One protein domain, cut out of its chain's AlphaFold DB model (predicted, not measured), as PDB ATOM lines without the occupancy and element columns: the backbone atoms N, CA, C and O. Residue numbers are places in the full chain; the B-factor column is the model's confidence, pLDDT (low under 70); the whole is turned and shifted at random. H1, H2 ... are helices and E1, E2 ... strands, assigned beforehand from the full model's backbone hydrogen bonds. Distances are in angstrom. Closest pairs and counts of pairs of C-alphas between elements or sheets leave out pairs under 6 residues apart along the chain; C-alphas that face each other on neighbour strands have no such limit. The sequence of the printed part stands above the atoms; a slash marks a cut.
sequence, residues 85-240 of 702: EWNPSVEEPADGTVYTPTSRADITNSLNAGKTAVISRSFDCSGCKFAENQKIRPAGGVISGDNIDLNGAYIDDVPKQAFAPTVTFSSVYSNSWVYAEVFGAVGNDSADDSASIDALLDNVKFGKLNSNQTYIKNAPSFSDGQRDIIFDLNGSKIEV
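AT A GLANCE: This is residues 85 to 240 of the 702 residues of an uncharacterized protein of Muricauda sp (UniProt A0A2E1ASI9). With little regular structure, the chain winds in stacked turns, with H1 and the parallel pair E1 E2 toward one end and, toward the other, the parallel sheet E3 E6 E4 with H3 over it. The printed part has 156 residues, 48 of them in named elements of mixed class: H1 E1 E2 H2 H3 E3 E4 E5 E6. It is compact, radius of gyration of the C-alphas 14.7 A, spanning 45 by 31 by 28 A.

IN THESE COORDINATES: Find C-alpha 228 at (114.152, 116.366, 190.858); E6 runs 23.7 A to C-alpha 239, bending 102 degrees at residue 235. Its neighbours are E3, residues 206 to 208, and E4, 214 to 216. H3, 194 to 203, spans 14.2 A. Look then for E5, 221 to 224, pairing with no named strand; H2, 180 to 183; E2, 135 to 138; E1, 116 to 119; and H1, 104 to 107, from (118.502, 91.928, 207.206).

HOW THE PARTS SIT: Within hydrogen-bond range are N 207 and O 230 of E3 and E6, 2.9 A, N 215 and O 237 of E4 and E6, 2.8 A, and N 117 and O 135 of E1 and E2, 2.8 A. H3 is on the sheet, over E6, height 8.1 A. H2 touches H3, closest C-alphas Phe 183 and Ser 196, 5.0 A. In H3 every O i to N i+4 pair is within range; H1 and H2 are too short for one.

THE WHOLE: The farthest C-alphas, Leu 111 and Val 240, are 45.7 A apart. The printed part has no cut; links E1 to E2 and E2 to H2 are long; no printed residue is under 70 in pLDDT.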
ATOM      1  N   GLU A  85     119.632 122.010 192.668       87.25
ATOM      2  CA  GLU A  85     120.798 122.050 193.554       87.25
ATOM      3  C   GLU A  85     122.031 121.492 192.819       87.25
ATOM      4  O   GLU A  85     121.944 120.436 192.199       87.25
ATOM      5  N   TRP A  86     123.200 122.140 192.904       82.81
ATOM      6  CA  TRP A  86     124.433 121.575 192.321       82.81
ATOM      7  C   TRP A  86     124.984 120.361 193.068       82.81
ATOM      8  O   TRP A  86     125.662 119.545 192.457       82.81
ATOM      9  N   ASN A  87     124.760 120.254 194.380       87.25
ATOM     10  CA  ASN A  87     125.377 119.225 195.214       87.25
ATOM     11  C   ASN A  87     124.438 118.745 196.329       87.25
ATOM     12  O   ASN A  87     123.611 119.531 196.805       87.25
ATOM     13  N   PRO A  88     124.620 117.503 196.816       91.75
ATOM     14  CA  PRO A  88     124.029 117.054 198.070       91.75
ATOM     15  C   PRO A  88     124.376 118.008 199.220       91.75
ATOM     16  O   PRO A  88     125.519 118.442 199.361       91.75
ATOM     17  N   SER A  89     123.397 118.317 200.070       88.19
ATOM     18  CA  SER A  89     123.580 119.224 201.214       88.19
ATOM     19  C   SER A  89     124.157 118.546 202.461       88.19
ATOM     20  O   SER A  89     124.525 119.223 203.423       88.19
ATOM     21  N   VAL A  90     124.221 117.213 202.470       89.06
ATOM     22  CA  VAL A  90     124.709 116.418 203.598       89.06
ATOM     23  C   VAL A  90     126.220 116.231 203.475       89.06
ATOM     24  O   VAL A  90     126.711 115.712 202.478       89.06
ATOM     25  N   GLU A  91     126.957 116.640 204.509       87.12
ATOM     26  CA  GLU A  91     128.397 116.391 204.609       87.12
ATOM     27  C   GLU A  91     128.668 114.896 204.825       87.12
ATOM     28  O   GLU A  91     127.958 114.224 205.580       87.12
ATOM     29  N   GLU A  92     129.716 114.377 204.183       89.06
ATOM     30  CA  GLU A  92     130.140 112.993 204.370       89.06
ATOM     31  C   GLU A  92     130.428 112.708 205.857       89.06
ATOM     32  O   GLU A  92     131.288 113.353 206.464       89.06
ATOM     33  N   PRO A  93     129.764 111.712 206.472       89.12
ATOM     34  CA  PRO A  93     130.046 111.359 207.850       89.12
ATOM     35  C   PRO A  93     131.442 110.738 207.969       89.12
ATOM     36  O   PRO A  93     131.864 109.906 207.153       89.12
ATOM     37  N   ALA A  94     132.144 111.098 209.046       85.62
ATOM     38  CA  ALA A  94     133.413 110.480 209.407       85.62
ATOM     39  C   ALA A  94     133.273 108.952 209.514       85.62
ATOM     40  O   ALA A  94     132.241 108.433 209.945       85.62
ATOM     41  N   ASP A  95     134.333 108.228 209.154       80.75
ATOM     42  CA  ASP A  95     134.336 106.768 209.224       80.75
ATOM     43  C   ASP A  95     134.085 106.282 210.661       80.75
ATOM     44  O   ASP A  95     134.868 106.524 211.584       80.75
ATOM     45  N   GLY A  96     132.965 105.580 210.841       80.56
ATOM     46  CA  GLY A  96     132.591 104.951 212.099       80.56
ATOM     47  C   GLY A  96     133.262 103.591 212.296       80.56
ATOM     48  O   GLY A  96     134.129 103.151 211.542       80.56
ATOM     49  N   THR A  97     132.819 102.856 213.321       94.44
ATOM     50  CA  THR A  97     133.209 101.443 213.459       94.44
ATOM     51  C   THR A  97     132.691 100.650 212.259       94.44
ATOM     52  O   THR A  97     131.503 100.706 211.953       94.44
ATOM     53  N   VAL A  98     133.566  99.889 211.605       96.69
ATOM     54  CA  VAL A  98     133.237  99.119 210.400       96.69
ATOM     55  C   VAL A  98     132.635  97.757 210.755       96.69
ATOM     56  O   VAL A  98     133.107  97.080 211.671       96.69
ATOM     57  N   TYR A  99     131.625  97.320 210.004       97.19
ATOM     58  CA  TYR A  99     131.110  95.951 210.051       97.19
ATOM     59  C   TYR A  99     130.643  95.471 208.666       97.19
ATOM     60  O   TYR A  99     130.463  96.263 207.745       97.19
ATOM     61  N   THR A 100     130.453  94.159 208.513       97.62
ATOM     62  CA  THR A 100     130.021  93.530 207.254       97.62
ATOM     63  C   THR A 100     128.677  92.835 207.471       97.62
ATOM     64  O   THR A 100     128.667  91.735 208.036       97.62
ATOM     65  N   PRO A 101     127.543  93.451 207.087       97.12
ATOM     66  CA  PRO A 101     126.238  92.816 207.216       97.12
ATOM     67  C   PRO A 101     126.157  91.552 206.355       97.12
ATOM     68  O   PRO A 101     126.712  91.468 205.260       97.12
ATOM     69  N   THR A 102     125.458  90.551 206.875       95.81
ATOM     70  CA  THR A 102     125.250  89.250 206.224       95.81
ATOM     71  C   THR A 102     123.769  88.929 206.047       95.81
ATOM     72  O   THR A 102     123.417  87.937 205.413       95.81
ATOM     73  N   SER A 103     122.902  89.752 206.637       96.88
ATOM     74  CA  SER A 103     121.464  89.550 206.703       96.88
ATOM     75  C   SER A 103     120.733  90.865 206.987       96.88
ATOM     76  O   SER A 103     121.308  91.815 207.527       96.88
ATOM     77  N   ARG A 104     119.416  90.868 206.751       96.44
ATOM     78  CA  ARG A 104     118.502  91.928 207.206       96.44
ATOM     79  C   ARG A 104     118.640  92.243 208.699       96.44
ATOM     80  O   ARG A 104     118.523  93.398 209.098       96.44
ATOM     81  N   ALA A 105     118.873  91.239 209.545       97.00
ATOM     82  CA  ALA A 105     119.005  91.463 210.984       97.00
ATOM     83  C   ALA A 105     120.231  92.329 211.319       97.00
ATOM     84  O   ALA A 105     120.175  93.115 212.258       97.00
ATOM     85  N   ASP A 106     121.305  92.240 210.530       97.06
ATOM     86  CA  ASP A 106     122.531  93.006 210.765       97.06
ATOM     87  C   ASP A 106     122.365  94.487 210.404       97.06
ATOM     88  O   ASP A 106     122.817  95.357 211.152       97.06
ATOM     89  N   ILE A 107     121.718  94.781 209.269       96.88
ATOM     90  CA  ILE A 107     121.529  96.156 208.772       96.88
ATOM     91  C   ILE A 107     120.438  96.914 209.548       96.88
ATOM     92  O   ILE A 107     120.510  98.126 209.695       96.88
ATOM     93  N   THR A 108     119.459  96.202 210.116       97.44
ATOM     94  CA  THR A 108     118.363  96.797 210.909       97.44
ATOM     95  C   THR A 108     118.663  96.873 212.413       97.44
ATOM     96  O   THR A 108     117.871  97.410 213.190       97.44
ATOM     97  N   ASN A 109     119.800  96.332 212.867       97.62
ATOM     98  CA  ASN A 109     120.155  96.329 214.282       97.62
ATOM     99  C   ASN A 109     120.527  97.738 214.761       97.62
ATOM    100  O   ASN A 109     121.581  98.257 214.403       97.62
ATOM    101  N   SER A 110     119.720  98.304 215.660       96.81
ATOM    102  CA  SER A 110     119.958  99.618 216.285       96.81
ATOM    103  C   SER A 110     121.366  99.819 216.878       96.81
ATOM    104  O   SER A 110     121.859 100.942 216.897       96.81
ATOM    105  N   LEU A 111     122.067  98.754 217.295       96.69
ATOM    106  CA  LEU A 111     123.455  98.833 217.782       96.69
ATOM    107  C   LEU A 111     124.483  99.167 216.686       96.69
ATOM    108  O   LEU A 111     125.658  99.386 216.993       96.69
ATOM    109  N   ASN A 112     124.069  99.156 215.420       96.56
ATOM    110  CA  ASN A 112     124.879  99.534 214.269       96.56
ATOM    111  C   ASN A 112     124.559 100.944 213.751       96.56
ATOM    112  O   ASN A 112     125.074 101.308 212.697       96.56
ATOM    113  N   ALA A 113     123.762 101.737 214.473       95.50
ATOM    114  CA  ALA A 113     123.556 103.146 214.146       95.50
ATOM    115  C   ALA A 113     124.899 103.907 214.095       95.50
ATOM    116  O   ALA A 113     125.785 103.657 214.919       95.50
ATOM    117  N   GLY A 114     125.068 104.792 213.107       94.19
ATOM    118  CA  GLY A 114     126.296 105.577 212.900       94.19
ATOM    119  C   GLY A 114     127.536 104.782 212.463       94.19
ATOM    120  O   GLY A 114     128.631 105.338 212.397       94.19
ATOM    121  N   LYS A 115     127.415 103.471 212.217       96.94
ATOM    122  CA  LYS A 115     128.532 102.622 211.773       96.94
ATOM    123  C   LYS A 115     128.662 102.593 210.256       96.94
ATOM    124  O   LYS A 115     127.696 102.839 209.536       96.94
ATOM    125  N   THR A 116     129.840 102.183 209.790       97.75
ATOM    126  CA  THR A 116     130.090 101.926 208.370       97.75
ATOM    127  C   THR A 116     129.772 100.469 208.031       97.75
ATOM    128  O   THR A 116     130.448  99.549 208.503       97.75
ATOM    129  N   ALA A 117     128.742 100.249 207.216       97.19
ATOM    130  CA  ALA A 117     128.333  98.948 206.700       97.19
ATOM    131  C   ALA A 117     129.018  98.673 205.352       97.19
ATOM    132  O   ALA A 117     128.696  99.298 204.344       97.19
ATOM    133  N   VAL A 118     129.952  97.721 205.316       97.94
ATOM    134  CA  VAL A 118     130.643  97.310 204.082       97.94
ATOM    135  C   VAL A 118     129.846  96.211 203.392       97.94
ATOM    136  O   VAL A 118     129.799  95.076 203.875       97.94
ATOM    137  N   ILE A 119     129.237  96.537 202.255       98.25
ATOM    138  CA  ILE A 119     128.324  95.642 201.539       98.25
ATOM    139  C   ILE A 119     129.120  94.723 200.608       98.25
ATOM    140  O   ILE A 119     129.333  95.027 199.439       98.25
ATOM    141  N   SER A 120     129.597  93.597 201.145       97.38
ATOM    142  CA  SER A 120     130.366  92.570 200.409       97.38
ATOM    143  C   SER A 120     129.677  91.202 200.343       97.38
ATOM    144  O   SER A 120     130.245  90.232 199.840       97.38
ATOM    145  N   ARG A 121     128.452  91.096 200.872       96.31
ATOM    146  CA  ARG A 121     127.603  89.898 200.819       96.31
ATOM    147  C   ARG A 121     126.193  90.283 200.401       96.31
ATOM    148  O   ARG A 121     125.787  91.421 200.617       96.31
ATOM    149  N   SER A 122     125.462  89.323 199.846       97.25
ATOM    150  CA  SER A 122     124.111  89.550 199.339       97.25
ATOM    151  C   SER A 122     123.040  89.059 200.306       97.25
ATOM    152  O   SER A 122     123.174  87.977 200.883       97.25
ATOM    153  N   PHE A 123     121.984  89.847 200.485       97.81
ATOM    154  CA  PHE A 123     120.837  89.512 201.328       97.81
ATOM    155  C   PHE A 123     119.600  90.327 200.925       97.81
ATOM    156  O   PHE A 123     119.716  91.429 200.398       97.81
ATOM    157  N   ASP A 124     118.412  89.797 201.217       97.38
ATOM    158  CA  ASP A 124     117.152  90.522 201.036       97.38
ATOM    159  C   ASP A 124     116.863  91.455 202.222       97.38
ATOM    160  O   ASP A 124     117.081  91.096 203.385       97.38
ATOM    161  N   CYS A 125     116.346  92.644 201.920       96.31
ATOM    162  CA  CYS A 125     115.950  93.670 202.876       96.31
ATOM    163  C   CYS A 125     114.546  94.225 202.582       96.31
ATOM    164  O   CYS A 125     114.244  95.363 202.922       96.31
ATOM    165  N   SER A 126     113.651  93.421 202.004       96.62
ATOM    166  CA  SER A 126     112.294  93.869 201.672       96.62
ATOM    167  C   SER A 126     111.535  94.412 202.899       96.62
ATOM    168  O   SER A 126     111.371  93.720 203.917       96.62
ATOM    169  N   GLY A 127     111.073  95.661 202.821       95.12
ATOM    170  CA  GLY A 127     110.376  96.393 203.883       95.12
ATOM    171  C   GLY A 127     111.222  96.612 205.140       95.12
ATOM    172  O   GLY A 127     110.687  96.609 206.254       95.12
ATOM    173  N   CYS A 128     112.547  96.660 205.009       96.06
ATOM    174  CA  CYS A 128     113.443  96.890 206.132       96.06
ATOM    175  C   CYS A 128     113.668  98.385 206.381       96.06
ATOM    176  O   CYS A 128     113.564  99.208 205.478       96.06
ATOM    177  N   LYS A 129     114.008  98.712 207.629       97.88
ATOM    178  CA  LYS A 129     114.459 100.037 208.041       97.88
ATOM    179  C   LYS A 129     115.874  99.921 208.580       97.88
ATOM    180  O   LYS A 129     116.080  99.211 209.567       97.88
ATOM    181  N   PHE A 130     116.829 100.563 207.919       98.00
ATOM    182  CA  PHE A 130     118.233 100.536 208.316       98.00
ATOM    183  C   PHE A 130     118.394 101.125 209.722       98.00
ATOM    184  O   PHE A 130     117.569 101.924 210.182       98.00
ATOM    185  N   ALA A 131     119.448 100.729 210.436       97.25
ATOM    186  CA  ALA A 131     119.817 101.448 211.650       97.25
ATOM    187  C   ALA A 131     120.129 102.914 211.298       97.25
ATOM    188  O   ALA A 131     120.525 103.222 210.177       97.25
ATOM    189  N   GLU A 132     119.913 103.827 212.239       96.31
ATOM    190  CA  GLU A 132     119.989 105.264 211.955       96.31
ATOM    191  C   GLU A 132     121.387 105.700 211.497       96.31
ATOM    192  O   GLU A 132     122.398 105.295 212.084       96.31
ATOM    193  N   ASN A 133     121.430 106.576 210.488       94.69
ATOM    194  CA  ASN A 133     122.621 107.320 210.062       94.69
ATOM    195  C   ASN A 133     123.832 106.435 209.728       94.69
ATOM    196  O   ASN A 133     124.970 106.753 210.076       94.69
ATOM    197  N   GLN A 134     123.598 105.280 209.111       95.62
ATOM    198  CA  GLN A 134     124.683 104.398 208.689       95.62
ATOM    199  C   GLN A 134     125.433 104.948 207.483       95.62
ATOM    200  O   GLN A 134     124.833 105.515 206.579       95.62
ATOM    201  N   LYS A 135     126.739 104.691 207.425       96.88
ATOM    202  CA  LYS A 135     127.538 104.904 206.218       96.88
ATOM    203  C   LYS A 135     127.579 103.598 205.420       96.88
ATOM    204  O   LYS A 135     128.090 102.594 205.912       96.88
ATOM    205  N   ILE A 136     126.995 103.562 204.232       97.44
ATOM    206  CA  ILE A 136     126.927 102.388 203.361       97.44
ATOM    207  C   ILE A 136     128.116 102.439 202.418       97.44
ATOM    208  O   ILE A 136     128.184 103.315 201.569       97.44
ATOM    209  N   ARG A 137     129.038 101.485 202.548       97.38
ATOM    210  CA  ARG A 137     130.215 101.361 201.685       97.38
ATOM    211  C   ARG A 137     129.996 100.248 200.662       97.38
ATOM    212  O   ARG A 137     130.070  99.071 201.047       97.38
ATOM    213  N   PRO A 138     129.754 100.574 199.382       98.06
ATOM    214  CA  PRO A 138     129.621  99.569 198.340       98.06
ATOM    215  C   PRO A 138     130.907  98.751 198.164       98.06
ATOM    216  O   PRO A 138     132.012  99.295 198.098       98.06
ATOM    217  N   ALA A 139     130.785  97.422 198.124       97.44
ATOM    218  CA  ALA A 139     131.934  96.516 198.040       97.44
ATOM    219  C   ALA A 139     131.668  95.241 197.214       97.44
ATOM    220  O   ALA A 139     132.426  94.275 197.332       97.44
ATOM    221  N   GLY A 140     130.636  95.243 196.362       95.38
ATOM    222  CA  GLY A 140     130.296  94.147 195.444       95.38
ATOM    223  C   GLY A 140     129.290  93.128 195.993       95.38
ATOM    224  O   GLY A 140     129.038  92.116 195.347       95.38
ATOM    225  N   GLY A 141     128.738  93.354 197.189       96.44
ATOM    226  CA  GLY A 141     127.562  92.632 197.681       96.44
ATOM    227  C   GLY A 141     126.261  93.222 197.128       96.44
ATOM    228  O   GLY A 141     126.256  94.329 196.599       96.44
ATOM    229  N   VAL A 142     125.153  92.493 197.278       97.44
ATOM    230  CA  VAL A 142     123.855  92.895 196.709       97.44
ATOM    231  C   VAL A 142     122.750  92.867 197.760       97.44
ATOM    232  O   VAL A 142     122.330  91.799 198.213       97.44
ATOM    233  N   ILE A 143     122.244  94.040 198.117       98.19
ATOM    234  CA  ILE A 143     121.012  94.203 198.884       98.19
ATOM    235  C   ILE A 143     119.842  94.209 197.897       98.19
ATOM    236  O   ILE A 143     119.736  95.103 197.059       98.19
ATOM    237  N   SER A 144     118.968  93.210 197.989       98.00
ATOM    238  CA  SER A 144     117.723  93.156 197.214       98.00
ATOM    239  C   SER A 144     116.518  93.550 198.067       98.00
ATOM    240  O   SER A 144     116.586  93.519 199.297       98.00
ATOM    241  N   GLY A 145     115.397  93.844 197.414       95.75
ATOM    242  CA  GLY A 145     114.095  93.995 198.057       95.75
ATOM    243  C   GLY A 145     113.435  95.341 197.798       95.75
ATOM    244  O   GLY A 145     114.028  96.240 197.210       95.75
ATOM    245  N   ASP A 146     112.200  95.461 198.273       96.94
ATOM    246  CA  ASP A 146     111.352  96.624 198.013       96.94
ATOM    247  C   ASP A 146     111.099  97.469 199.262       96.94
ATOM    248  O   ASP A 146     111.091  96.944 200.379       96.94
ATOM    249  N   ASN A 147     110.801  98.755 199.069       96.69
ATOM    250  CA  ASN A 147     110.431  99.702 200.126       96.69
ATOM    251  C   ASN A 147     111.446  99.731 201.291       96.69
ATOM    252  O   ASN A 147     111.091  99.540 202.460       96.69
ATOM    253  N   ILE A 148     112.725  99.918 200.959       98.06
ATOM    254  CA  ILE A 148     113.827 100.011 201.923       98.06
ATOM    255  C   ILE A 148     113.905 101.435 202.494       98.06
ATOM    256  O   ILE A 148     114.160 102.387 201.759       98.06
ATOM    257  N   ASP A 149     113.734 101.582 203.810       98.00
ATOM    258  CA  ASP A 149     113.964 102.844 204.528       98.00
ATOM    259  C   ASP A 149     115.446 102.952 204.914       98.00
ATOM    260  O   ASP A 149     115.920 102.261 205.824       98.00
ATOM    261  N   LEU A 150     116.174 103.825 204.213       97.62
ATOM    262  CA  LEU A 150     117.598 104.091 204.443       97.62
ATOM    263  C   LEU A 150     117.869 104.870 205.742       97.62
ATOM    264  O   LEU A 150     119.018 104.953 206.163       97.62
ATOM    265  N   ASN A 151     116.843 105.417 206.399       96.38
ATOM    266  CA  ASN A 151     116.896 105.968 207.755       96.38
ATOM    267  C   ASN A 151     118.073 106.929 208.031       96.38
ATOM    268  O   ASN A 151     118.805 106.785 209.016       96.38
ATOM    269  N   GLY A 152     118.268 107.896 207.130       94.81
ATOM    270  CA  GLY A 152     119.338 108.894 207.226       94.81
ATOM    271  C   GLY A 152     120.726 108.380 206.838       94.81
ATOM    272  O   GLY A 152     121.714 109.051 207.117       94.81
ATOM    273  N   ALA A 153     120.830 107.197 206.225       96.62
ATOM    274  CA  ALA A 153     122.107 106.674 205.766       96.62
ATOM    275  C   ALA A 153     122.801 107.600 204.752       96.62
ATOM    276  O   ALA A 153     122.161 108.398 204.066       96.62
ATOM    277  N   TYR A 154     124.116 107.451 204.652       97.94
ATOM    278  CA  TYR A 154     124.973 108.058 203.642       97.94
ATOM    279  C   TYR A 154     125.593 106.940 202.804       97.94
ATOM    280  O   TYR A 154     126.154 106.007 203.369       97.94
ATOM    281  N   ILE A 155     125.490 107.001 201.481       98.19
ATOM    282  CA  ILE A 155     126.094 106.036 200.556       98.19
ATOM    283  C   ILE A 155     127.448 106.587 200.105       98.19
ATOM    284  O   ILE A 155     127.509 107.685 199.553       98.19
ATOM    285  N   ASP A 156     128.520 105.831 200.349       95.75
ATOM    286  CA  ASP A 156     129.872 106.203 199.940       95.75
ATOM    287  C   ASP A 156     129.956 106.365 198.432       95.75
ATOM    288  O   ASP A 156     129.409 105.570 197.663       95.75
ATOM    289  N   ASP A 157     130.746 107.353 198.040       92.50
ATOM    290  CA  ASP A 157     131.005 107.700 196.658       92.50
ATOM    291  C   ASP A 157     131.996 106.713 196.009       92.50
ATOM    292  O   ASP A 157     133.151 107.032 195.720       92.50
ATOM    293  N   VAL A 158     131.574 105.454 195.866       94.88
ATOM    294  CA  VAL A 158     132.393 104.343 195.360       94.88
ATOM    295  C   VAL A 158     131.642 103.613 194.240       94.88
ATOM    296  O   VAL A 158     130.558 103.085 194.500       94.88
ATOM    297  N   PRO A 159     132.219 103.485 193.028       96.38
ATOM    298  CA  PRO A 159     131.582 102.814 191.895       96.38
ATOM    299  C   PRO A 159     131.689 101.287 192.031       96.38
ATOM    300  O   PRO A 159     132.484 100.618 191.369       96.38
ATOM    301  N   LYS A 160     130.930 100.721 192.971       97.62
ATOM    302  CA  LYS A 160     130.773  99.274 193.175       97.62
ATOM    303  C   LYS A 160     129.343  98.965 193.568       97.62
ATOM    304  O   LYS A 160     128.701  99.786 194.204       97.62
ATOM    305  N   GLN A 161     128.897  97.742 193.307       97.94
ATOM    306  CA  GLN A 161     127.548  97.327 193.674       97.94
ATOM    307  C   GLN A 161     127.338  97.272 195.195       97.94
ATOM    308  O   GLN A 161     128.199  96.799 195.953       97.94
ATOM    309  N   ALA A 162     126.173  97.761 195.621       98.25
ATOM    310  CA  ALA A 162     125.607  97.549 196.952       98.25
ATOM    311  C   ALA A 162     124.142  97.107 196.893       98.25
ATOM    312  O   ALA A 162     123.685  96.413 197.799       98.25
ATOM    313  N   PHE A 163     123.407  97.481 195.845       98.62
ATOM    314  CA  PHE A 163     121.991  97.183 195.682       98.62
ATOM    315  C   PHE A 163     121.730  96.440 194.371       98.62
ATOM    316  O   PHE A 163     122.505  96.515 193.417       98.62
ATOM    317  N   ALA A 164     120.642  95.674 194.344       98.19
ATOM    318  CA  ALA A 164     120.143  95.072 193.114       98.19
ATOM    319  C   ALA A 164     119.502  96.147 192.214       98.19
ATOM    320  O   ALA A 164     118.910  97.088 192.745       98.19
ATOM    321  N   PRO A 165     119.488  95.963 190.882       97.19
ATOM    322  CA  PRO A 165     118.796  96.873 189.963       97.19
ATOM    323  C   PRO A 165     117.262  96.808 190.094       97.19
ATOM    324  O   PRO A 165     116.540  97.589 189.495       97.19
ATOM    325  N   THR A 166     116.729  95.874 190.886       96.56
ATOM    326  CA  THR A 166     115.291  95.763 191.180       96.56
ATOM    327  C   THR A 166     114.905  96.399 192.516       96.56
ATOM    328  O   THR A 166     113.814  96.136 193.009       96.56
ATOM    329  N   VAL A 167     115.817  97.113 193.182       97.12
ATOM    330  CA  VAL A 167     115.558  97.670 194.514       97.12
ATOM    331  C   VAL A 167     114.620  98.875 194.434       97.12
ATOM    332  O   VAL A 167     114.694  99.674 193.501       97.12
ATOM    333  N   THR A 168     113.795  99.057 195.463       96.88
ATOM    334  CA  THR A 168     113.065 100.313 195.677       96.88
ATOM    335  C   THR A 168     113.299 100.844 197.087       96.88
ATOM    336  O   THR A 168     113.216 100.112 198.079       96.88
ATOM    337  N   PHE A 169     113.596 102.135 197.201       97.31
ATOM    338  CA  PHE A 169     113.674 102.849 198.469       97.31
ATOM    339  C   PHE A 169     112.292 103.372 198.866       97.31
ATOM    340  O   PHE A 169     111.430 103.623 198.026       97.31
ATOM    341  N   SER A 170     112.061 103.548 200.167       96.25
ATOM    342  CA  SER A 170     110.795 104.100 200.674       96.25
ATOM    343  C   SER A 170     110.598 105.583 200.329       96.25
ATOM    344  O   SER A 170     109.507 106.123 200.500       96.25
ATOM    345  N   SER A 171     111.669 106.254 199.909       94.44
ATOM    346  CA  SER A 171     111.719 107.662 199.515       94.44
ATOM    347  C   SER A 171     112.951 107.909 198.647       94.44
ATOM    348  O   SER A 171     113.950 107.206 198.801       94.44
ATOM    349  N   VAL A 172     112.913 108.953 197.817       95.25
ATOM    350  CA  VAL A 172     114.069 109.381 197.012       95.25
ATOM    351  C   VAL A 172     115.254 109.709 197.925       95.25
ATOM    352  O   VAL A 172     115.152 110.534 198.836       95.25
ATOM    353  N   TYR A 173     116.380 109.052 197.681       97.25
ATOM    354  CA  TYR A 173     117.642 109.273 198.374       97.25
ATOM    355  C   TYR A 173     118.357 110.516 197.827       97.25
ATOM    356  O   TYR A 173     118.430 110.716 196.618       97.25
ATOM    357  N   SER A 174     118.901 111.356 198.709       96.56
ATOM    358  CA  SER A 174     119.516 112.638 198.320       96.56
ATOM    359  C   SER A 174     120.754 113.035 199.134       96.56
ATOM    360  O   SER A 174     121.266 114.137 198.964       96.56
ATOM    361  N   ASN A 175     121.266 112.157 200.003       96.69
ATOM    362  CA  ASN A 175     122.338 112.523 200.938       96.69
ATOM    363  C   ASN A 175     123.745 112.499 200.315       96.69
ATOM    364  O   ASN A 175     124.677 113.018 200.918       96.69
ATOM    365  N   SER A 176     123.934 111.888 199.148       97.38
ATOM    366  CA  SER A 176     125.226 111.839 198.458       97.38
ATOM    367  C   SER A 176     125.040 111.602 196.964       97.38
ATOM    368  O   SER A 176     123.941 111.256 196.522       97.38
ATOM    369  N   TRP A 177     126.122 111.763 196.203       97.50
ATOM    370  CA  TRP A 177     126.194 111.265 194.836       97.50
ATOM    371  C   TRP A 177     126.224 109.735 194.829       97.50
ATOM    372  O   TRP A 177     126.951 109.121 195.610       97.50
ATOM    373  N   VAL A 178     125.448 109.125 193.935       98.44
ATOM    374  CA  VAL A 178     125.376 107.666 193.795       98.44
ATOM    375  C   VAL A 178     125.732 107.262 192.372       98.44
ATOM    376  O   VAL A 178     125.164 107.770 191.408       98.44
ATOM    377  N   TYR A 179     126.672 106.331 192.253       98.50
ATOM    378  CA  TYR A 179     127.085 105.758 190.978       98.50
ATOM    379  C   TYR A 179     126.053 104.763 190.429       98.50
ATOM    380  O   TYR A 179     125.461 104.011 191.205       98.50
ATOM    381  N   ALA A 180     125.893 104.658 189.108       98.25
ATOM    382  CA  ALA A 180     125.081 103.593 188.499       98.25
ATOM    383  C   ALA A 180     125.584 102.181 188.881       98.25
ATOM    384  O   ALA A 180     124.795 101.253 189.083       98.25
ATOM    385  N   GLU A 181     126.893 102.024 189.099       98.44
ATOM    386  CA  GLU A 181     127.530 100.800 189.595       98.44
ATOM    387  C   GLU A 181     126.979 100.347 190.947       98.44
ATOM    388  O   GLU A 181     126.989  99.151 191.236       98.44
ATOM    389  N   VAL A 182     126.473 101.269 191.776       98.56
ATOM    390  CA  VAL A 182     125.851 100.946 193.070       98.56
ATOM    391  C   VAL A 182     124.636 100.038 192.894       98.56
ATOM    392  O   VAL A 182     124.395  99.190 193.761       98.56
ATOM    393  N   PHE A 183     123.951 100.140 191.754       98.62
ATOM    394  CA  PHE A 183     122.829  99.287 191.356       98.62
ATOM    395  C   PHE A 183     123.235  98.134 190.426       98.62
ATOM    396  O   PHE A 183     122.423  97.250 190.163       98.62
ATOM    397  N   GLY A 184     124.505  98.075 190.020       97.62
ATOM    398  CA  GLY A 184     125.073  96.966 189.255       97.62
ATOM    399  C   GLY A 184     125.412  97.274 187.802       97.62
ATOM    400  O   GLY A 184     125.681  96.322 187.076       97.62
ATOM    401  N   ALA A 185     125.411  98.544 187.377       97.94
ATOM    402  CA  ALA A 185     125.952  98.912 186.067       97.94
ATOM    403  C   ALA A 185     127.452  98.586 185.989       97.94
ATOM    404  O   ALA A 185     128.136  98.587 187.023       97.94
ATOM    405  N   VAL A 186     127.971  98.330 184.790       97.31
ATOM    406  CA  VAL A 186     129.396  98.062 184.563       97.31
ATOM    407  C   VAL A 186     129.869  98.806 183.320       97.31
ATOM    408  O   VAL A 186     129.648  98.385 182.196       97.31
ATOM    409  N   GLY A 187     130.601  99.901 183.523       96.75
ATOM    410  CA  GLY A 187     131.178 100.648 182.409       96.75
ATOM    411  C   GLY A 187     132.198  99.838 181.589       96.75
ATOM    412  O   GLY A 187     132.975  99.050 182.137       96.75
ATOM    413  N   ASN A 188     132.241 100.109 180.282       97.12
ATOM    414  CA  ASN A 188     133.135  99.511 179.283       97.12
ATOM    415  C   ASN A 188     132.998  97.987 179.129       97.12
ATOM    416  O   ASN A 188     133.974  97.304 178.790       97.12
ATOM    417  N   ASP A 189     131.805  97.449 179.358       95.31
ATOM    418  CA  ASP A 189     131.474  96.082 178.979       95.31
ATOM    419  C   ASP A 189     130.403  96.038 177.876       95.31
ATOM    420  O   ASP A 189     130.119  97.041 177.225       95.31
ATOM    421  N   SER A 190     129.915  94.837 177.560       93.12
ATOM    422  CA  SER A 190     128.885  94.628 176.539       93.12
ATOM    423  C   SER A 190     127.519  94.284 177.141       93.12
ATOM    424  O   SER A 190     126.668  93.744 176.431       93.12
ATOM    425  N   ALA A 191     127.347  94.438 178.454       95.31
ATOM    426  CA  ALA A 191     126.118  94.100 179.152       95.31
ATOM    427  C   ALA A 191     125.164  95.297 179.142       95.31
ATOM    428  O   ALA A 191     125.581  96.441 179.210       95.31
ATOM    429  N   ASP A 192     123.864  95.026 179.063       96.44
ATOM    430  CA  ASP A 192     122.851  96.076 179.134       96.44
ATOM    431  C   ASP A 192     122.728  96.625 180.568       96.44
ATOM    432  O   ASP A 192     122.342  95.900 181.493       96.44
ATOM    433  N   ASP A 193     123.013  97.915 180.738       98.00
ATOM    434  CA  ASP A 193     122.955  98.642 182.008       98.00
ATOM    435  C   ASP A 193     121.583  99.274 182.276       98.00
ATOM    436  O   ASP A 193     121.395  99.914 183.318       98.00
ATOM    437  N   SER A 194     120.605  99.099 181.375       96.25
ATOM    438  CA  SER A 194     119.308  99.786 181.446       96.25
ATOM    439  C   SER A 194     118.652  99.696 182.822       96.25
ATOM    440  O   SER A 194     118.299 100.723 183.393       96.25
ATOM    441  N   ALA A 195     118.558  98.495 183.403       96.81
ATOM    442  CA  ALA A 195     117.915  98.301 184.704       96.81
ATOM    443  C   ALA A 195     118.675  98.977 185.863       96.81
ATOM    444  O   ALA A 195     118.063  99.419 186.832       96.81
ATOM    445  N   SER A 196     120.002  99.066 185.774       98.19
ATOM    446  CA  SER A 196     120.840  99.705 186.795       98.19
ATOM    447  C   SER A 196     120.739 101.229 186.730       98.19
ATOM    448  O   SER A 196     120.641 101.884 187.769       98.19
ATOM    449  N   ILE A 197     120.725 101.789 185.516       98.12
ATOM    450  CA  ILE A 197     120.506 103.223 185.287       98.12
ATOM    451  C   ILE A 197     119.085 103.607 185.719       98.12
ATOM    452  O   ILE A 197     118.915 104.589 186.436       98.12
ATOM    453  N   ASP A 198     118.073 102.812 185.371       96.50
ATOM    454  CA  ASP A 198     116.688 103.057 185.784       96.50
ATOM    455  C   ASP A 198     116.554 103.043 187.313       96.50
ATOM    456  O   ASP A 198     115.997 103.972 187.898       96.50
ATOM    457  N   ALA A 199     117.156 102.051 187.982       97.12
ATOM    458  CA  ALA A 199     117.170 101.979 189.440       97.12
ATOM    459  C   ALA A 199     117.817 103.212 190.084       97.12
ATOM    460  O   ALA A 199     117.328 103.684 191.112       97.12
ATOM    461  N   LEU A 200     118.883 103.755 189.487       97.75
ATOM    462  CA  LEU A 200     119.499 104.999 189.943       97.75
ATOM    463  C   LEU A 200     118.516 106.176 189.833       97.75
ATOM    464  O   LEU A 200     118.274 106.857 190.831       97.75
ATOM    465  N   LEU A 201     117.921 106.383 188.654       96.56
ATOM    466  CA  LEU A 201     117.003 107.499 188.367       96.56
ATOM    467  C   LEU A 201     115.683 107.424 189.160       96.56
ATOM    468  O   LEU A 201     115.037 108.447 189.426       96.56
ATOM    469  N   ASP A 202     115.266 106.221 189.548       94.38
ATOM    470  CA  ASP A 202     114.055 106.011 190.340       94.38
ATOM    471  C   ASP A 202     114.258 106.178 191.840       94.38
ATOM    472  O   ASP A 202     113.346 106.620 192.545       94.38
ATOM    473  N   ASN A 203     115.456 105.877 192.334       96.31
ATOM    474  CA  ASN A 203     115.725 105.874 193.765       96.31
ATOM    475  C   ASN A 203     116.487 107.106 194.258       96.31
ATOM    476  O   ASN A 203     116.468 107.362 195.464       96.31
ATOM    477  N   VAL A 204     117.170 107.851 193.387       96.88
ATOM    478  CA  VAL A 204     118.164 108.851 193.798       96.88
ATOM    479  C   VAL A 204     117.945 110.201 193.109       96.88
ATOM    480  O   VAL A 204     117.637 110.267 191.925       96.88
ATOM    481  N   LYS A 205     118.142 111.294 193.861       97.00
ATOM    482  CA  LYS A 205     118.167 112.670 193.338       97.00
ATOM    483  C   LYS A 205     119.489 112.995 192.633       97.00
ATOM    484  O   LYS A 205     119.458 113.570 191.559       97.00
ATOM    485  N   PHE A 206     120.627 112.650 193.241       97.94
ATOM    486  CA  PHE A 206     121.980 112.937 192.740       97.94
ATOM    487  C   PHE A 206     122.658 111.666 192.208       97.94
ATOM    488  O   PHE A 206     123.304 110.925 192.957       97.94
ATOM    489  N   GLY A 207     122.475 111.383 190.923       97.94
ATOM    490  CA  GLY A 207     123.084 110.241 190.244       97.94
ATOM    491  C   GLY A 207     124.328 110.637 189.457       97.94
ATOM    492  O   GLY A 207     124.431 111.765 188.984       97.94
ATOM    493  N   LYS A 208     125.272 109.713 189.281       97.62
ATOM    494  CA  LYS A 208     126.396 109.919 188.363       97.62
ATOM    495  C   LYS A 208     126.939 108.634 187.756       97.62
ATOM    496  O   LYS A 208     126.721 107.543 188.281       97.62
ATOM    497  N   LEU A 209     127.664 108.773 186.655       98.44
ATOM    498  CA  LEU A 209     128.435 107.689 186.053       98.44
ATOM    499  C   LEU A 209     129.890 107.707 186.541       98.44
ATOM    500  O   LEU A 209     130.433 108.738 186.959       98.44
ATOM    501  N   ASN A 210     130.544 106.548 186.502       97.56
ATOM    502  CA  ASN A 210     131.991 106.476 186.662       97.56
ATOM    503  C   ASN A 210     132.657 107.101 185.436       97.56
ATOM    504  O   ASN A 210     132.185 106.921 184.321       97.56
ATOM    505  N   SER A 211     133.730 107.860 185.650       97.38
ATOM    506  CA  SER A 211     134.260 108.792 184.652       97.38
ATOM    507  C   SER A 211     134.822 108.101 183.411       97.38
ATOM    508  O   SER A 211     135.587 107.134 183.542       97.38
ATOM    509  N   ASN A 212     134.563 108.683 182.237       96.31
ATOM    510  CA  ASN A 212     135.110 108.262 180.942       96.31
ATOM    511  C   ASN A 212     134.876 106.767 180.642       96.31
ATOM    512  O   ASN A 212     135.783 106.057 180.194       96.31
ATOM    513  N   GLN A 213     133.692 106.258 180.973       98.06
ATOM    514  CA  GLN A 213     133.259 104.902 180.637       98.06
ATOM    515  C   GLN A 213     132.152 104.944 179.578       98.06
ATOM    516  O   GLN A 213     131.522 105.975 179.367       98.06
ATOM    517  N   THR A 214     131.898 103.814 178.927       98.56
ATOM    518  CA  THR A 214     130.719 103.610 178.077       98.56
ATOM    519  C   THR A 214     129.735 102.692 178.791       98.56
ATOM    520  O   THR A 214     130.152 101.661 179.310       98.56
ATOM    521  N   TYR A 215     128.458 103.060 178.817       98.62
ATOM    522  CA  TYR A 215     127.367 102.263 179.382       98.62
ATOM    523  C   TYR A 215     126.345 101.960 178.299       98.62
ATOM    524  O   TYR A 215     126.063 102.818 177.458       98.62
ATOM    525  N   ILE A 216     125.758 100.769 178.336       97.94
ATOM    526  CA  ILE A 216     124.787 100.347 177.323       97.94
ATOM    527  C   ILE A 216     123.375 100.552 177.856       97.94
ATOM    528  O   ILE A 216     123.028 100.054 178.925       97.94
ATOM    529  N   LYS A 217     122.528 101.249 177.095       95.19
ATOM    530  CA  LYS A 217     121.116 101.447 177.442       95.19
ATOM    531  C   LYS A 217     120.190 101.006 176.313       95.19
ATOM    532  O   LYS A 217     119.748 101.797 175.478       95.19
ATOM    533  N   ASN A 218     119.850  99.724 176.339       93.06
ATOM    534  CA  ASN A 218     119.022  99.057 175.337       93.06
ATOM    535  C   ASN A 218     117.519  99.028 175.650       93.06
ATOM    536  O   ASN A 218     116.751  98.490 174.853       93.06
ATOM    537  N   ALA A 219     117.083  99.603 176.772       89.69
ATOM    538  CA  ALA A 219     115.676  99.702 177.139       89.69
ATOM    539  C   ALA A 219     115.295 101.114 177.637       89.69
ATOM    540  O   ALA A 219     116.100 101.778 178.303       89.69
ATOM    541  N   PRO A 220     114.056 101.568 177.362       86.06
ATOM    542  CA  PRO A 220     113.574 102.890 177.765       86.06
ATOM    543  C   PRO A 220     113.366 103.007 179.284       86.06
ATOM    544  O   PRO A 220     112.809 102.099 179.903       86.06
ATOM    545  N   SER A 221     113.749 104.151 179.870       85.56
ATOM    546  CA  SER A 221     113.413 104.517 181.259       85.56
ATOM    547  C   SER A 221     112.036 105.167 181.350       85.56
ATOM    548  O   SER A 221     111.700 106.015 180.521       85.56
ATOM    549  N   PHE A 222     111.302 104.893 182.431       85.38
ATOM    550  CA  PHE A 222     110.034 105.562 182.733       85.38
ATOM    551  C   PHE A 222     110.002 106.049 184.175       85.38
ATOM    552  O   PHE A 222     109.810 105.260 185.094       85.38
ATOM    553  N   SER A 223     110.106 107.360 184.362       86.75
ATOM    554  CA  SER A 223     110.095 107.987 185.683       86.75
ATOM    555  C   SER A 223     108.946 108.993 185.809       86.75
ATOM    556  O   SER A 223     108.737 109.846 184.940       86.75
ATOM    557  N   ASP A 224     108.150 108.870 186.877       85.69
ATOM    558  CA  ASP A 224     106.997 109.732 187.136       85.69
ATOM    559  C   ASP A 224     106.947 110.317 188.557       85.69
ATOM    560  O   ASP A 224     107.512 109.793 189.516       85.69
ATOM    561  N   GLY A 225     106.242 111.440 188.687       81.81
ATOM    562  CA  GLY A 225     105.974 112.099 189.967       81.81
ATOM    563  C   GLY A 225     106.777 113.379 190.180       81.81
ATOM    564  O   GLY A 225     107.734 113.660 189.473       81.81
ATOM    565  N   GLN A 226     106.361 114.176 191.164       86.12
ATOM    566  CA  GLN A 226     106.968 115.476 191.450       86.12
ATOM    567  C   GLN A 226     108.262 115.299 192.255       86.12
ATOM    568  O   GLN A 226     108.225 115.132 193.475       86.12
ATOM    569  N   ARG A 227     109.397 115.290 191.551       90.88
ATOM    570  CA  ARG A 227     110.750 115.207 192.118       90.88
ATOM    571  C   ARG A 227     111.781 115.804 191.162       90.88
ATOM    572  O   ARG A 227     111.478 116.008 189.989       90.88
ATOM    573  N   ASP A 228     112.996 115.985 191.665       94.19
ATOM    574  CA  ASP A 228     114.152 116.366 190.858       94.19
ATOM    575  C   ASP A 228     115.068 115.160 190.633       94.19
ATOM    576  O   ASP A 228     115.276 114.349 191.542       94.19
ATOM    577  N   ILE A 229     115.651 115.087 189.441       96.44
ATOM    578  CA  ILE A 229     116.737 114.171 189.087       96.44
ATOM    579  C   ILE A 229     117.889 115.009 188.546       96.44
ATOM    580  O   ILE A 229     117.708 115.778 187.604       96.44
ATOM    581  N   ILE A 230     119.068 114.846 189.130       97.56
ATOM    582  CA  ILE A 230     120.314 115.484 188.719       97.56
ATOM    583  C   ILE A 230     121.294 114.364 188.391       97.56
ATOM    584  O   ILE A 230     121.666 113.587 189.273       97.56
ATOM    585  N   PHE A 231     121.682 114.272 187.123       98.00
ATOM    586  CA  PHE A 231     122.514 113.200 186.602       98.00
ATOM    587  C   PHE A 231     123.760 113.752 185.906       98.00
ATOM    588  O   PHE A 231     123.677 114.368 184.842       98.00
ATOM    589  N   ASP A 232     124.915 113.515 186.525       98.12
ATOM    590  CA  ASP A 232     126.230 113.813 185.956       98.12
ATOM    591  C   ASP A 232     126.730 112.609 185.154       98.12
ATOM    592  O   ASP A 232     127.008 111.541 185.716       98.12
ATOM    593  N   LEU A 233     126.866 112.764 183.841       98.50
ATOM    594  CA  LEU A 233     127.444 111.715 183.007       98.50
ATOM    595  C   LEU A 233     128.968 111.646 183.188       98.50
ATOM    596  O   LEU A 233     129.569 110.646 182.819       98.50
ATOM    597  N   ASN A 234     129.603 112.630 183.829       97.12
ATOM    598  CA  ASN A 234     130.999 112.590 184.258       97.12
ATOM    599  C   ASN A 234     131.999 112.283 183.118       97.12
ATOM    600  O   ASN A 234     132.952 111.515 183.287       97.12
ATOM    601  N   GLY A 235     131.750 112.851 181.935       98.12
ATOM    602  CA  GLY A 235     132.522 112.619 180.709       98.12
ATOM    603  C   GLY A 235     132.303 111.239 180.079       98.12
ATOM    604  O   GLY A 235     133.064 110.839 179.202       98.12
ATOM    605  N   SER A 236     131.311 110.482 180.546       98.75
ATOM    606  CA  SER A 236     130.989 109.145 180.046       98.75
ATOM    607  C   SER A 236     129.968 109.175 178.919       98.75
ATOM    608  O   SER A 236     129.260 110.162 178.706       98.75
ATOM    609  N   LYS A 237     129.891 108.041 178.223       98.62
ATOM    610  CA  LYS A 237     128.982 107.795 177.112       98.62
ATOM    611  C   LYS A 237     127.878 106.823 177.508       98.62
ATOM    612  O   LYS A 237     128.148 105.809 178.152       98.62
ATOM    613  N   ILE A 238     126.654 107.104 177.078       98.44
ATOM    614  CA  ILE A 238     125.547 106.144 177.055       98.44
ATOM    615  C   ILE A 238     125.281 105.790 175.593       98.44
ATOM    616  O   ILE A 238     124.996 106.683 174.799       98.44
ATOM    617  N   GLU A 239     125.369 104.511 175.230       96.38
ATOM    618  CA  GLU A 239     125.159 104.055 173.852       96.38
ATOM    619  C   GLU A 239     124.060 102.994 173.734       96.38
ATOM    620  O   GLU A 239     123.794 102.221 174.659       96.38
ATOM    621  N   VAL A 240     123.425 102.948 172.563       93.50
ATOM    622  CA  VAL A 240     122.516 101.866 172.166       93.50
ATOM    623  C   VAL A 240     123.282 100.830 171.340       93.50
ATOM    624  O   VAL A 240     124.113 101.170 170.494       93.50
TER     625      VAL A 240